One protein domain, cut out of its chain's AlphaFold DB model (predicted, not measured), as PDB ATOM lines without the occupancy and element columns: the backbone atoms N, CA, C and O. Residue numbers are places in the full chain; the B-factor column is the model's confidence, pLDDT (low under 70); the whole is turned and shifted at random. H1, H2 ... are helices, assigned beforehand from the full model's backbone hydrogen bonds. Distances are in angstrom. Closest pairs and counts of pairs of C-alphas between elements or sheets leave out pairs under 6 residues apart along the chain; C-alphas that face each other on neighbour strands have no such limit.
ATOM      1  N   PRO A  11    -153.726 183.443  22.275       90.25
ATOM      2  CA  PRO A  11    -152.718 183.239  23.319       90.25
ATOM      3  C   PRO A  11    -152.008 181.884  23.235       90.25
ATOM      4  O   PRO A  11    -150.794 181.806  23.416       90.25
ATOM      5  N   GLU A  12    -152.751 180.818  22.931       89.50
ATOM      6  CA  GLU A  12    -152.214 179.461  22.807       89.50
ATOM      7  C   GLU A  12    -151.257 179.352  21.610       89.50
ATOM      8  O   GLU A  12    -150.151 178.820  21.741       89.50
ATOM      9  N   VAL A  13    -151.646 179.900  20.454       87.94
ATOM     10  CA  VAL A  13    -150.826 179.890  19.232       87.94
ATOM     11  C   VAL A  13    -149.493 180.612  19.451       87.94
ATOM     12  O   VAL A  13    -148.440 180.083  19.081       87.94
ATOM     13  N   LEU A  14    -149.517 181.785  20.094       91.44
ATOM     14  CA  LEU A  14    -148.307 182.543  20.423       91.44
ATOM     15  C   LEU A  14    -147.415 181.806  21.432       91.44
ATOM     16  O   LEU A  14    -146.192 181.753  21.275       91.44
ATOM     17  N   ALA A  15    -148.017 181.216  22.465       93.56
ATOM     18  CA  ALA A  15    -147.301 180.545  23.542       93.56
ATOM     19  C   ALA A  15    -146.628 179.245  23.105       93.56
ATOM     20  O   ALA A  15    -145.450 179.024  23.401       93.56
ATOM     21  N   LEU A  16    -147.364 178.399  22.379       90.19
ATOM     22  CA  LEU A  16    -146.860 177.132  21.850       90.19
ATOM     23  C   LEU A  16    -145.974 177.326  20.618       90.19
ATOM     24  O   LEU A  16    -145.324 176.378  20.185       90.19
ATOM     25  N   ARG A  17    -145.988 178.527  20.023       88.62
ATOM     26  CA  ARG A  17    -145.346 178.835  18.741       88.62
ATOM     27  C   ARG A  17    -145.724 177.829  17.652       88.62
ATOM     28  O   ARG A  17    -144.902 177.521  16.795       88.62
ATOM     29  N   LYS A  18    -146.954 177.312  17.675       78.31
ATOM     30  CA  LYS A  18    -147.412 176.339  16.682       78.31
ATOM     31  C   LYS A  18    -147.723 177.035  15.372       78.31
ATOM     32  O   LYS A  18    -148.472 178.011  15.350       78.31
ATOM     33  N   SER A  19    -147.166 176.500  14.297       73.44
ATOM     34  CA  SER A  19    -147.625 176.829  12.961       73.44
ATOM     35  C   SER A  19    -148.850 176.008  12.597       73.44
ATOM     36  O   SER A  19    -148.973 174.856  13.010       73.44
ATOM     37  N   LEU A  20    -149.743 176.601  11.808       65.56
ATOM     38  CA  LEU A  20    -150.766 175.839  11.096       65.56
ATOM     39  C   LEU A  20    -150.161 175.161   9.854       65.56
ATOM     40  O   LEU A  20    -150.686 174.140   9.418       65.56
ATOM     41  N   ASN A  21    -149.060 175.708   9.321       75.56
ATOM     42  CA  ASN A  21    -148.317 175.177   8.185       75.56
ATOM     43  C   ASN A  21    -146.864 175.701   8.193       75.56
ATOM     44  O   ASN A  21    -146.615 176.880   7.944       75.56
ATOM     45  N   GLU A  22    -145.901 174.826   8.483       71.19
ATOM     46  CA  GLU A  22    -144.477 175.193   8.572       71.19
ATOM     47  C   GLU A  22    -143.900 175.658   7.223       71.19
ATOM     48  O   GLU A  22    -143.031 176.532   7.204       71.19
ATOM     49  N   ASP A  23    -144.420 175.144   6.103       76.94
ATOM     50  CA  ASP A  23    -143.998 175.569   4.764       76.94
ATOM     51  C   ASP A  23    -144.426 177.019   4.482       76.94
ATOM     52  O   ASP A  23    -143.675 177.787   3.877       76.94
ATOM     53  N   ASP A  24    -145.603 177.425   4.978       83.06
ATOM     54  CA  ASP A  24    -146.083 178.804   4.839       83.06
ATOM     55  C   ASP A  24    -145.219 179.776   5.662       83.06
ATOM     56  O   ASP A  24    -144.941 180.886   5.211       83.06
ATOM     57  N   ASP A  25    -144.733 179.364   6.837       83.38
ATOM     58  CA  ASP A  25    -143.833 180.189   7.656       83.38
ATOM     59  C   ASP A  25    -142.481 180.423   6.982       83.38
ATOM     60  O   ASP A  25    -141.976 181.550   6.967       83.38
ATOM     61  N   ALA A  26    -141.879 179.359   6.442       87.31
ATOM     62  CA  ALA A  26    -140.615 179.457   5.722       87.31
ATOM     63  C   ALA A  26    -140.768 180.371   4.500       87.31
ATOM     64  O   ALA A  26    -139.963 181.287   4.308       87.31
ATOM     65  N   LEU A  27    -141.858 180.201   3.746       90.69
ATOM     66  CA  LEU A  27    -142.179 181.056   2.611       90.69
ATOM     67  C   LEU A  27    -142.359 182.524   3.025       90.69
ATOM     68  O   LEU A  27    -141.850 183.408   2.339       90.69
ATOM     69  N   MET A  28    -143.028 182.811   4.148       90.31
ATOM     70  CA  MET A  28    -143.159 184.186   4.651       90.31
ATOM     71  C   MET A  28    -141.794 184.834   4.922       90.31
ATOM     72  O   MET A  28    -141.579 185.987   4.548       90.31
ATOM     73  N   LEU A  29    -140.854 184.101   5.527       93.25
ATOM     74  CA  LEU A  29    -139.502 184.601   5.795       93.25
ATOM     75  C   LEU A  29    -138.711 184.847   4.505       93.25
ATOM     76  O   LEU A  29    -138.020 185.860   4.385       93.25
ATOM     77  N   GLU A  30    -138.824 183.944   3.532       94.75
ATOM     78  CA  GLU A  30    -138.192 184.088   2.219       94.75
ATOM     79  C   GLU A  30    -138.745 185.296   1.456       94.75
ATOM     80  O   GLU A  30    -137.974 186.102   0.930       94.75
ATOM     81  N   VAL A  31    -140.071 185.463   1.442       95.19
ATOM     82  CA  VAL A  31    -140.749 186.607   0.818       95.19
ATOM     83  C   VAL A  31    -140.347 187.909   1.503       95.19
ATOM     84  O   VAL A  31    -140.028 188.872   0.807       95.19
ATOM     85  N   ALA A  32    -140.295 187.944   2.837       93.81
ATOM     86  CA  ALA A  32    -139.852 189.119   3.582       93.81
ATOM     87  C   ALA A  32    -138.401 189.486   3.238       93.81
ATOM     88  O   ALA A  32    -138.109 190.647   2.949       93.81
ATOM     89  N   ALA A  33    -137.496 188.503   3.197       96.69
ATOM     90  CA  ALA A  33    -136.107 188.723   2.806       96.69
ATOM     91  C   ALA A  33    -135.994 189.240   1.360       96.69
ATOM     92  O   ALA A  33    -135.267 190.202   1.101       96.69
ATOM     93  N   GLU A  34    -136.734 188.650   0.421       98.19
ATOM     94  CA  GLU A  34    -136.746 189.062  -0.985       98.19
ATOM     95  C   GLU A  34    -137.337 190.465  -1.176       98.19
ATOM     96  O   GLU A  34    -136.788 191.263  -1.937       98.19
ATOM     97  N   ALA A  35    -138.407 190.804  -0.453       98.06
ATOM     98  CA  ALA A  35    -139.046 192.116  -0.509       98.06
ATOM     99  C   ALA A  35    -138.063 193.254  -0.192       98.06
ATOM    100  O   ALA A  35    -138.137 194.310  -0.817       98.06
ATOM    101  N   THR A  36    -137.076 193.028   0.688       97.25
ATOM    102  CA  THR A  36    -136.050 194.042   1.012       97.25
ATOM    103  C   THR A  36    -135.155 194.431  -0.171       97.25
ATOM    104  O   THR A  36    -134.514 195.481  -0.137       97.25
ATOM    105  N   ARG A  37    -135.104 193.605  -1.224       98.00
ATOM    106  CA  ARG A  37    -134.244 193.798  -2.402       98.00
ATOM    107  C   ARG A  37    -134.992 193.807  -3.737       98.00
ATOM    108  O   ARG A  37    -134.391 194.125  -4.761       98.00
ATOM    109  N   ASN A  38    -136.282 193.472  -3.745       98.50
ATOM    110  CA  ASN A  38    -137.085 193.331  -4.954       98.50
ATOM    111  C   ASN A  38    -138.401 194.120  -4.843       98.50
ATOM    112  O   ASN A  38    -139.352 193.647  -4.214       98.50
ATOM    113  N   PRO A  39    -138.507 195.286  -5.512       97.88
ATOM    114  CA  PRO A  39    -139.690 196.144  -5.430       97.88
ATOM    115  C   PRO A  39    -140.989 195.470  -5.871       97.88
ATOM    116  O   PRO A  39    -142.064 195.821  -5.396       97.88
ATOM    117  N   ARG A  40    -140.910 194.488  -6.776       98.25
ATOM    118  CA  ARG A  40    -142.096 193.753  -7.223       98.25
ATOM    119  C   ARG A  40    -142.620 192.828  -6.127       98.25
ATOM    120  O   ARG A  40    -143.830 192.715  -5.977       98.25
ATOM    121  N   VAL A  41    -141.725 192.179  -5.383       98.19
ATOM    122  CA  VAL A  41    -142.107 191.328  -4.246       98.19
ATOM    123  C   VAL A  41    -142.580 192.187  -3.077       98.19
ATOM    124  O   VAL A  41    -143.584 191.842  -2.468       98.19
ATOM    125  N   MET A  42    -141.952 193.345  -2.838       98.19
ATOM    126  CA  MET A  42    -142.445 194.325  -1.860       98.19
ATOM    127  C   MET A  42    -143.897 194.728  -2.140       98.19
ATOM    128  O   MET A  42    -144.737 194.609  -1.260       98.19
ATOM    129  N   ALA A  43    -144.223 195.104  -3.380       98.12
ATOM    130  CA  ALA A  43    -145.592 195.479  -3.736       98.12
ATOM    131  C   ALA A  43    -146.604 194.334  -3.522       98.12
ATOM    132  O   ALA A  43    -147.733 194.571  -3.101       98.12
ATOM    133  N   MET A  44    -146.208 193.083  -3.788       97.12
ATOM    134  CA  MET A  44    -147.053 191.911  -3.512       97.12
ATOM    135  C   MET A  44    -147.264 191.698  -2.010       97.12
ATOM    136  O   MET A  44    -148.368 191.336  -1.601       97.12
ATOM    137  N   LEU A  45    -146.218 191.913  -1.207       95.94
ATOM    138  CA  LEU A  45    -146.273 191.806   0.247       95.94
ATOM    139  C   LEU A  45    -147.181 192.889   0.845       95.94
ATOM    140  O   LEU A  45    -148.067 192.549   1.619       95.94
ATOM    141  N   GLU A  46    -147.038 194.148   0.422       97.00
ATOM    142  CA  GLU A  46    -147.906 195.261   0.843       97.00
ATOM    143  C   GLU A  46    -149.383 194.999   0.504       97.00
ATOM    144  O   GLU A  46    -150.273 195.232   1.321       97.00
ATOM    145  N   GLU A  47    -149.668 194.476  -0.693       97.19
ATOM    146  CA  GLU A  47    -151.038 194.142  -1.085       97.19
ATOM    147  C   GLU A  47    -151.608 192.988  -0.243       97.19
ATOM    148  O   GLU A  47    -152.789 192.989   0.119       97.19
ATOM    149  N   ALA A  48    -150.784 191.984   0.070       93.31
ATOM    150  CA  ALA A  48    -151.182 190.868   0.917       93.31
ATOM    151  C   ALA A  48    -151.453 191.310   2.358       93.31
ATOM    152  O   ALA A  48    -152.508 190.961   2.897       93.31
ATOM    153  N   ASP A  49    -150.558 192.115   2.925       94.50
ATOM    154  CA  ASP A  49    -150.698 192.704   4.253       94.50
ATOM    155  C   ASP A  49    -151.977 193.546   4.355       94.50
ATOM    156  O   ASP A  49    -152.829 193.276   5.200       94.50
ATOM    157  N   ALA A  50    -152.220 194.454   3.402       96.56
ATOM    158  CA  ALA A  50    -153.422 195.289   3.396       96.56
ATOM    159  C   ALA A  50    -154.725 194.464   3.412       96.56
ATOM    160  O   ALA A  50    -155.684 194.805   4.115       96.56
ATOM    161  N   ARG A  51    -154.771 193.349   2.664       95.81
ATOM    162  CA  ARG A  51    -155.923 192.430   2.677       95.81
ATOM    163  C   ARG A  51    -156.054 191.704   4.015       95.81
ATOM    164  O   ARG A  51    -157.168 191.592   4.531       95.81
ATOM    165  N   MET A  52    -154.952 191.209   4.577       91.94
ATOM    166  CA  MET A  52    -154.954 190.527   5.876       91.94
ATOM    167  C   MET A  52    -155.376 191.472   7.002       91.94
ATOM    168  O   MET A  52    -156.243 191.113   7.801       91.94
ATOM    169  N   PHE A  53    -154.861 192.698   7.009       95.69
ATOM    170  CA  PHE A  53    -155.212 193.735   7.969       95.69
ATOM    171  C   PHE A  53    -156.701 194.099   7.898       95.69
ATOM    172  O   PHE A  53    -157.389 194.147   8.923       95.69
ATOM    173  N   ALA A  54    -157.240 194.302   6.690       96.38
ATOM    174  CA  ALA A  54    -158.663 194.583   6.493       96.38
ATOM    175  C   ALA A  54    -159.554 193.429   6.987       96.38
ATOM    176  O   ALA A  54    -160.549 193.667   7.677       96.38
ATOM    177  N   ASN A  55    -159.169 192.182   6.696       93.94
ATOM    178  CA  ASN A  55    -159.865 190.993   7.186       93.94
ATOM    179  C   ASN A  55    -159.813 190.897   8.717       93.94
ATOM    180  O   ASN A  55    -160.843 190.649   9.348       93.94
ATOM    181  N   GLY A  56    -158.648 191.154   9.319       93.06
ATOM    182  CA  GLY A  56    -158.467 191.203  10.768       93.06
ATOM    183  C   GLY A  56    -159.357 192.258  11.426       93.06
ATOM    184  O   GLY A  56    -160.045 191.962  12.402       93.06
ATOM    185  N   CYS A  57    -159.436 193.460  10.848       96.50
ATOM    186  CA  CYS A  57    -160.315 194.524  11.338       96.50
ATOM    187  C   CYS A  57    -161.795 194.135  11.250       96.50
ATOM    188  O   CYS A  57    -162.536 194.294  12.221       96.50
ATOM    189  N   ALA A  58    -162.232 193.598  10.107       95.88
ATOM    190  CA  ALA A  58    -163.614 193.161   9.914       95.88
ATOM    191  C   ALA A  58    -164.001 192.047  10.898       95.88
ATOM    192  O   ALA A  58    -165.111 192.040  11.440       95.88
ATOM    193  N   HIS A  59    -163.076 191.124  11.158       92.38
ATOM    194  CA  HIS A  59    -163.257 190.056  12.130       92.38
ATOM    195  C   HIS A  59    -163.346 190.591  13.566       92.38
ATOM    196  O   HIS A  59    -164.314 190.306  14.272       92.38
ATOM    197  N   MET A  60    -162.404 191.446  13.972       92.94
ATOM    198  CA  MET A  60    -162.406 192.091  15.289       92.94
ATOM    199  C   MET A  60    -163.676 192.909  15.530       92.94
ATOM    200  O   MET A  60    -164.250 192.833  16.615       92.94
ATOM    201  N   LYS A  61    -164.175 193.629  14.517       95.56
ATOM    202  CA  LYS A  61    -165.430 194.388  14.626       95.56
ATOM    203  C   LYS A  61    -166.637 193.492  14.875       95.56
ATOM    204  O   LYS A  61    -167.542 193.875  15.613       95.56
ATOM    205  N   ARG A  62    -166.655 192.302  14.270       94.12
ATOM    206  CA  ARG A  62    -167.725 191.318  14.464       94.12
ATOM    207  C   ARG A  62    -167.716 190.747  15.884       94.12
ATOM    208  O   ARG A  62    -168.783 190.585  16.464       94.12
ATOM    209  N   MET A  63    -166.531 190.467  16.428       91.44
ATOM    210  CA  MET A  63    -166.361 189.874  17.761       91.44
ATOM    211  C   MET A  63    -166.503 190.893  18.899       91.44
ATOM    212  O   MET A  63    -167.064 190.582  19.947       91.44
ATOM    213  N   HIS A  64    -166.041 192.125  18.683       93.00
ATOM    214  CA  HIS A  64    -166.015 193.193  19.681       93.00
ATOM    215  C   HIS A  64    -166.685 194.466  19.133       93.00
ATOM    216  O   HIS A  64    -166.029 195.495  18.961       93.00
ATOM    217  N   PRO A  65    -168.007 194.437  18.859       94.81
ATOM    218  CA  PRO A  65    -168.706 195.543  18.198       94.81
ATOM    219  C   PRO A  65    -168.740 196.841  19.019       94.81
ATOM    220  O   PRO A  65    -169.000 197.905  18.460       94.81
ATOM    221  N   HIS A  66    -168.477 196.756  20.328       94.19
ATOM    222  CA  HIS A  66    -168.396 197.896  21.240       94.19
ATOM    223  C   HIS A  66    -167.117 198.729  21.057       94.19
ATOM    224  O   HIS A  66    -167.112 199.905  21.412       94.19
ATOM    225  N   LEU A  67    -166.055 198.155  20.481       95.69
ATOM    226  CA  LEU A  67    -164.804 198.868  20.239       95.69
ATOM    227  C   LEU A  67    -164.943 199.830  19.050       95.69
ATOM    228  O   LEU A  67    -165.640 199.562  18.059       95.69
ATOM    229  N   SER A  68    -164.243 200.963  19.143       97.12
ATOM    230  CA  SER A  68    -164.119 201.905  18.031       97.12
ATOM    231  C   SER A  68    -163.262 201.313  16.911       97.12
ATOM    232  O   SER A  68    -162.392 200.474  17.150       97.12
ATOM    233  N   ASP A  69    -163.488 201.772  15.682       97.00
ATOM    234  CA  ASP A  69    -162.755 201.264  14.520       97.00
ATOM    235  C   ASP A  69    -161.253 201.565  14.626       97.00
ATOM    236  O   ASP A  69    -160.432 200.727  14.268       97.00
ATOM    237  N   GLU A  70    -160.884 202.719  15.189       97.62
ATOM    238  CA  GLU A  70    -159.480 203.073  15.414       97.62
ATOM    239  C   GLU A  70    -158.811 202.143  16.430       97.62
ATOM    240  O   GLU A  70    -157.714 201.645  16.196       97.62
ATOM    241  N   HIS A  71    -159.498 201.833  17.534       97.38
ATOM    242  CA  HIS A  71    -158.960 200.911  18.530       97.38
ATOM    243  C   HIS A  71    -158.828 199.490  17.965       97.38
ATOM    244  O   HIS A  71    -157.814 198.835  18.189       97.38
ATOM    245  N   ILE A  72    -159.794 199.043  17.155       97.00
ATOM    246  CA  ILE A  72    -159.711 197.770  16.426       97.00
ATOM    247  C   ILE A  72    -158.483 197.730  15.515       97.00
ATOM    248  O   ILE A  72    -157.745 196.746  15.550       97.00
ATOM    249  N   ARG A  73    -158.235 198.787  14.733       97.56
ATOM    250  CA  ARG A  73    -157.053 198.880  13.865       97.56
ATOM    251  C   ARG A  73    -155.762 198.741  14.673       97.56
ATOM    252  O   ARG A  73    -154.900 197.953  14.293       97.56
ATOM    253  N   CYS A  74    -155.653 199.427  15.812       97.50
ATOM    254  CA  CYS A  74    -154.499 199.288  16.704       97.50
ATOM    255  C   CYS A  74    -154.348 197.865  17.263       97.50
ATOM    256  O   CYS A  74    -153.236 197.348  17.321       97.50
ATOM    257  N   CYS A  75    -155.443 197.214  17.670       95.75
ATOM    258  CA  CYS A  75    -155.394 195.830  18.144       95.75
ATOM    259  C   CYS A  75    -154.891 194.876  17.058       95.75
ATOM    260  O   CYS A  75    -154.044 194.033  17.340       95.75
ATOM    261  N   VAL A  76    -155.386 195.019  15.825       95.69
ATOM    262  CA  VAL A  76    -154.972 194.179  14.693       95.69
ATOM    263  C   VAL A  76    -153.486 194.358  14.392       95.69
ATOM    264  O   VAL A  76    -152.799 193.355  14.238       95.69
ATOM    265  N   GLU A  77    -152.973 195.590  14.405       97.19
ATOM    266  CA  GLU A  77    -151.538 195.876  14.229       97.19
ATOM    267  C   GLU A  77    -150.674 195.180  15.297       97.19
ATOM    268  O   GLU A  77    -149.668 194.527  15.006       97.19
ATOM    269  N   VAL A  78    -151.098 195.271  16.561       96.25
ATOM    270  CA  VAL A  78    -150.412 194.633  17.693       96.25
ATOM    271  C   VAL A  78    -150.448 193.106  17.572       96.25
ATOM    272  O   VAL A  78    -149.444 192.438  17.828       96.25
ATOM    273  N   PHE A  79    -151.577 192.537  17.147       93.69
ATOM    274  CA  PHE A  79    -151.703 191.102  16.903       93.69
ATOM    275  C   PHE A  79    -150.837 190.636  15.728       93.69
ATOM    276  O   PHE A  79    -150.116 189.648  15.880       93.69
ATOM    277  N   ALA A  80    -150.838 191.354  14.604       92.50
ATOM    278  CA  ALA A  80    -149.975 191.063  13.460       92.50
ATOM    279  C   ALA A  80    -148.498 191.036  13.884       92.50
ATOM    280  O   ALA A  80    -147.820 190.025  13.699       92.50
ATOM    281  N   THR A  81    -148.052 192.067  14.610       94.56
ATOM    282  CA  THR A  81    -146.683 192.157  15.145       94.56
ATOM    283  C   THR A  81    -146.315 190.951  16.020       94.56
ATOM    284  O   THR A  81    -145.227 190.384  15.887       94.56
ATOM    285  N   MET A  82    -147.202 190.527  16.931       93.75
ATOM    286  CA  MET A  82    -146.940 189.360  17.786       93.75
ATOM    287  C   MET A  82    -146.881 188.051  16.990       93.75
ATOM    288  O   MET A  82    -146.042 187.194  17.288       93.75
ATOM    289  N   MET A  83    -147.740 187.888  15.982       88.94
ATOM    290  CA  MET A  83    -147.750 186.703  15.122       88.94
ATOM    291  C   MET A  83    -146.489 186.616  14.269       88.94
ATOM    292  O   MET A  83    -145.809 185.590  14.295       88.94
ATOM    293  N   GLU A  84    -146.122 187.696  13.585       88.75
ATOM    294  CA  GLU A  84    -144.902 187.757  12.777       88.75
ATOM    295  C   GLU A  84    -143.658 187.548  13.638       88.75
ATOM    296  O   GLU A  84    -142.804 186.715  13.327       88.75
ATOM    297  N   GLY A  85    -143.583 188.217  14.794       92.00
ATOM    298  CA  GLY A  85    -142.519 187.989  15.766       92.00
ATOM    299  C   GLY A  85    -142.438 186.524  16.205       92.00
ATOM    300  O   GLY A  85    -141.344 185.980  16.370       92.00
ATOM    301  N   THR A  86    -143.578 185.845  16.337       91.12
ATOM    302  CA  THR A  86    -143.628 184.416  16.672       91.12
ATOM    303  C   THR A  86    -143.033 183.550  15.566       91.12
ATOM    304  O   THR A  86    -142.261 182.646  15.895       91.12
ATOM    305  N   VAL A  87    -143.291 183.852  14.286       88.88
ATOM    306  CA  VAL A  87    -142.674 183.160  13.137       88.88
ATOM    307  C   VAL A  87    -141.147 183.211  13.235       88.88
ATOM    308  O   VAL A  87    -140.490 182.170  13.231       88.88
ATOM    309  N   TYR A  88    -140.562 184.389  13.470       90.75
ATOM    310  CA  TYR A  88    -139.109 184.511  13.663       90.75
ATOM    311  C   TYR A  88    -138.600 183.737  14.884       90.75
ATOM    312  O   TYR A  88    -137.530 183.126  14.858       90.75
ATOM    313  N   ARG A  89    -139.345 183.758  15.994       92.75
ATOM    314  CA  ARG A  89    -138.915 183.109  17.241       92.75
ATOM    315  C   ARG A  89    -139.008 181.583  17.178       92.75
ATOM    316  O   ARG A  89    -138.299 180.950  17.965       92.75
ATOM    317  N   ARG A  90    -139.785 180.996  16.254       89.50
ATOM    318  CA  ARG A  90    -139.820 179.539  15.981       89.50
ATOM    319  C   ARG A  90    -138.472 178.989  15.509       89.50
ATOM    320  O   ARG A  90    -138.140 177.861  15.850       89.50
ATOM    321  N   LEU A  91    -137.647 179.804  14.847       90.25
ATOM    322  CA  LEU A  91    -136.315 179.408  14.357       90.25
ATOM    323  C   LEU A  91    -135.309 179.069  15.468       90.25
ATOM    324  O   LEU A  91    -134.220 178.570  15.199       90.25
ATOM    325  N   THR A  92    -135.630 179.384  16.726       92.44
ATOM    326  CA  THR A  92    -134.752 179.125  17.871       92.44
ATOM    327  C   THR A  92    -135.499 178.370  18.962       92.44
ATOM    328  O   THR A  92    -136.691 178.632  19.163       92.44
ATOM    329  N   PRO A  93    -134.811 177.513  19.742       93.50
ATOM    330  CA  PRO A  93    -135.433 176.824  20.859       93.50
ATOM    331  C   PRO A  93    -136.164 177.786  21.797       93.50
ATOM    332  O   PRO A  93    -135.687 178.883  22.125       93.50
ATOM    333  N   GLN A  94    -137.347 177.370  22.227       95.12
ATOM    334  CA  GLN A  94    -138.127 178.099  23.207       95.12
ATOM    335  C   GLN A  94    -137.443 178.034  24.576       95.12
ATOM    336  O   GLN A  94    -137.030 176.976  25.036       95.12
ATOM    337  N   LYS A  95    -137.277 179.205  25.201       94.00
ATOM    338  CA  LYS A  95    -136.506 179.387  26.445       94.00
ATOM    339  C   LYS A  95    -137.378 179.423  27.703       94.00
ATOM    340  O   LYS A  95    -136.843 179.427  28.804       94.00
ATOM    341  N   SER A  96    -138.693 179.511  27.534       95.25
ATOM    342  CA  SER A  96    -139.662 179.740  28.605       95.25
ATOM    343  C   SER A  96    -140.824 178.774  28.440       95.25
ATOM    344  O   SER A  96    -141.190 178.454  27.308       95.25
ATOM    345  N   ASP A  97    -141.392 178.337  29.556       95.56
ATOM    346  CA  ASP A  97    -142.521 177.412  29.584       95.56
ATOM    347  C   ASP A  97    -143.718 177.969  28.785       95.56
ATOM    348  O   ASP A  97    -144.172 179.082  29.079       95.56
ATOM    349  N   PRO A  98    -144.226 177.238  27.775       93.75
ATOM    350  CA  PRO A  98    -145.401 177.653  27.022       93.75
ATOM    351  C   PRO A  98    -146.638 177.895  27.891       93.75
ATOM    352  O   PRO A  98    -147.394 178.811  27.592       93.75
ATOM    353  N   GLN A  99    -146.841 177.143  28.976       93.62
ATOM    354  CA  GLN A  99    -148.034 177.306  29.808       93.62
ATOM    355  C   GLN A  99    -148.051 178.679  30.495       93.62
ATOM    356  O   GLN A  99    -149.026 179.417  30.383       93.62
ATOM    357  N   HIS A 100    -146.932 179.075  31.108       96.00
ATOM    358  CA  HIS A 100    -146.802 180.400  31.723       96.00
ATOM    359  C   HIS A 100    -146.846 181.537  30.688       96.00
ATOM    360  O   HIS A 100    -147.350 182.621  30.969       96.00
ATOM    361  N   LEU A 101    -146.330 181.315  29.473       96.12
ATOM    362  CA  LEU A 101    -146.442 182.309  28.401       96.12
ATOM    363  C   LEU A 101    -147.884 182.494  27.929       96.12
ATOM    364  O   LEU A 101    -148.265 183.614  27.598       96.12
ATOM    365  N   GLN A 102    -148.676 181.422  27.883       94.81
ATOM    366  CA  GLN A 102    -150.073 181.488  27.466       94.81
ATOM    367  C   GLN A 102    -150.892 182.388  28.391       94.81
ATOM    368  O   GLN A 102    -151.653 183.212  27.892       94.81
ATOM    369  N   GLU A 103    -150.689 182.279  29.705       95.38
ATOM    370  CA  GLU A 103    -151.330 183.147  30.702       95.38
ATOM    371  C   GLU A 103    -151.000 184.625  30.438       95.38
ATOM    372  O   GLU A 103    -151.897 185.458  30.325       95.38
ATOM    373  N   ILE A 104    -149.722 184.940  30.201       96.19
ATOM    374  CA  ILE A 104    -149.280 186.309  29.889       96.19
ATOM    375  C   ILE A 104    -149.914 186.821  28.587       96.19
ATOM    376  O   ILE A 104    -150.386 187.956  28.529       96.19
ATOM    377  N   TYR A 105    -149.935 186.012  27.525       95.62
ATOM    378  CA  TYR A 105    -150.570 186.423  26.273       95.62
ATOM    379  C   TYR A 105    -152.080 186.604  26.427       95.62
ATOM    380  O   TYR A 105    -152.647 187.502  25.807       95.62
ATOM    381  N   GLN A 106    -152.731 185.797  27.263       93.81
ATOM    382  CA  GLN A 106    -154.151 185.936  27.557       93.81
ATOM    383  C   GLN A 106    -154.448 187.246  28.291       93.81
ATOM    384  O   GLN A 106    -155.412 187.930  27.934       93.81
ATOM    385  N   ASP A 107    -153.600 187.644  29.239       95.19
ATOM    386  CA  ASP A 107    -153.705 188.934  29.925       95.19
ATOM    387  C   ASP A 107    -153.523 190.109  28.955       95.19
ATOM    388  O   ASP A 107    -154.306 191.063  28.972       95.19
ATOM    389  N   ILE A 108    -152.532 190.028  28.058       94.81
ATOM    390  CA  ILE A 108    -152.286 191.051  27.029       94.81
ATOM    391  C   ILE A 108    -153.491 191.174  26.092       94.81
ATOM    392  O   ILE A 108    -153.987 192.278  25.872       94.81
ATOM    393  N   VAL A 109    -153.995 190.057  25.557       93.00
ATOM    394  CA  VAL A 109    -155.172 190.056  24.672       93.00
ATOM    395  C   VAL A 109    -156.387 190.631  25.399       93.00
ATOM    396  O   VAL A 109    -157.058 191.506  24.856       93.00
ATOM    397  N   SER A 110    -156.628 190.218  26.645       92.81
ATOM    398  CA  SER A 110    -157.736 190.724  27.464       92.81
ATOM    399  C   SER A 110    -157.643 192.235  27.683       92.81
ATOM    400  O   SER A 110    -158.641 192.939  27.557       92.81
ATOM    401  N   MET A 111    -156.443 192.756  27.956       93.50
ATOM    402  CA  MET A 111    -156.200 194.195  28.102       93.50
ATOM    403  C   MET A 111    -156.512 194.972  26.817       93.50
ATOM    404  O   MET A 111    -157.004 196.099  26.878       93.50
ATOM    405  N   LEU A 112    -156.223 194.384  25.657       92.06
ATOM    406  CA  LEU A 112    -156.449 195.016  24.362       92.06
ATOM    407  C   LEU A 112    -157.933 195.049  23.987       92.06
ATOM    408  O   LEU A 112    -158.373 196.040  23.414       92.06
ATOM    409  N   ILE A 113    -158.708 194.010  24.305       90.19
ATOM    410  CA  ILE A 113    -160.098 193.878  23.830       90.19
ATOM    411  C   ILE A 113    -161.165 194.336  24.832       90.19
ATOM    412  O   ILE A 113    -162.297 194.557  24.420       90.19
ATOM    413  N   ASN A 114    -160.829 194.492  26.117       86.50
ATOM    414  CA  ASN A 114    -161.783 194.867  27.173       86.50
ATOM    415  C   ASN A 114    -161.766 196.371  27.512       86.50
ATOM    416  O   ASN A 114    -162.042 196.744  28.655       86.50
ATOM    417  N   LYS A 115    -161.388 197.229  26.558       65.94
ATOM    418  CA  LYS A 115    -161.376 198.686  26.754       65.94
ATOM    419  C   LYS A 115    -162.756 199.325  26.648       65.94
ATOM    420  O   LYS A 115    -163.548 198.895  25.783       65.94
TER     421      LYS A 115
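AT A GLANCE: This is residues 11 to 115 of the 115 residues of the protein "Transcriptional repressor" of Escherichia coli (UniProt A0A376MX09). Three helices, H2, H3 and H4, make a loosely closed triangle in a flat model: long H3 makes one side and lies along the longest axis, H2 folds back from its first residues, and H4 slants away from its second half until H2 comes near it again. On the other side of H4, H5 runs back beside it, and short H1 packs on H5. The printed part has 105 residues with five named helices, in the order H1 to H5, and no named strand; the class is all helix. The whole is only just compact, close to loose, with a radius of gyration of the C-alphas of 15.3 A, and spans 40 by 35 by 19 A.

HOW THE PARTS SIT: Going along the printed part from its first residue, you meet H1, residues 11 to 16; H2, 22 to 35; H3, 39 to 63; H4, 69 to 90; and H5, 98 to 113. Look first at Pro 11 and Tyr 105: their C-alphas, 4.8 A apart, are the closest of H1 and H5, which touch at a shallow tilt of 25 degrees, opposite ways. H1 and H4 only just touch, with 3 pairs of C-alphas within 8 A, the closest those of Leu 14 and Thr 86 at 6.3 A; H4 does so with residues 82 to 86 alone. Next, residues 31 to 35 of H2 touch residues 41 to 45 of H3 at a steep tilt of 52 degrees, opposite ways; the closest C-alphas, of Ala 35 and Met 42, are 4.3 A apart. H2 and H4 are close but not clearly touching and about perpendicular, at 75 degrees; the closest C-alphas, of Asp 25 and Val 87, are 6.3 A apart. Then find residues 53 to 61 of H3, which touch residues 69 to 77 of H4 at a steep tilt of 58 degrees, opposite ways; the closest C-alphas are those of Cys 57 and Arg 73, 6.0 A apart. H4 and H5 are close but not clearly touching, at a shallow tilt of 17 degrees, opposite ways, with C-alphas 75 and 112 the closest at 6.4 A. H3 and H5 are apart. In the five helices every O i to N i+4 pair is within hydrogen-bond range.

IN THESE COORDINATES: Find C-alpha 11 at (-152.718, 183.239, 23.319), where H1 begins. From C-alpha 39 at (-139.690, 196.144, -5.430), H3 runs 35.9 A to C-alpha 63. H4 measures 31.6 A, H5 22.1 A and H2 20.0 A; H5 ends at C-alpha 113, at (-160.098, 193.878, 23.830).

THE WHOLE: The C-alphas of Arg 37 and His 66, 41.7 A apart, are the two farthest apart. The printed part has no cut; the H4 to H5 link is short, and the other three are tight. The mean pLDDT of the printed part is 92.5, with residues 20 and 115 under 70.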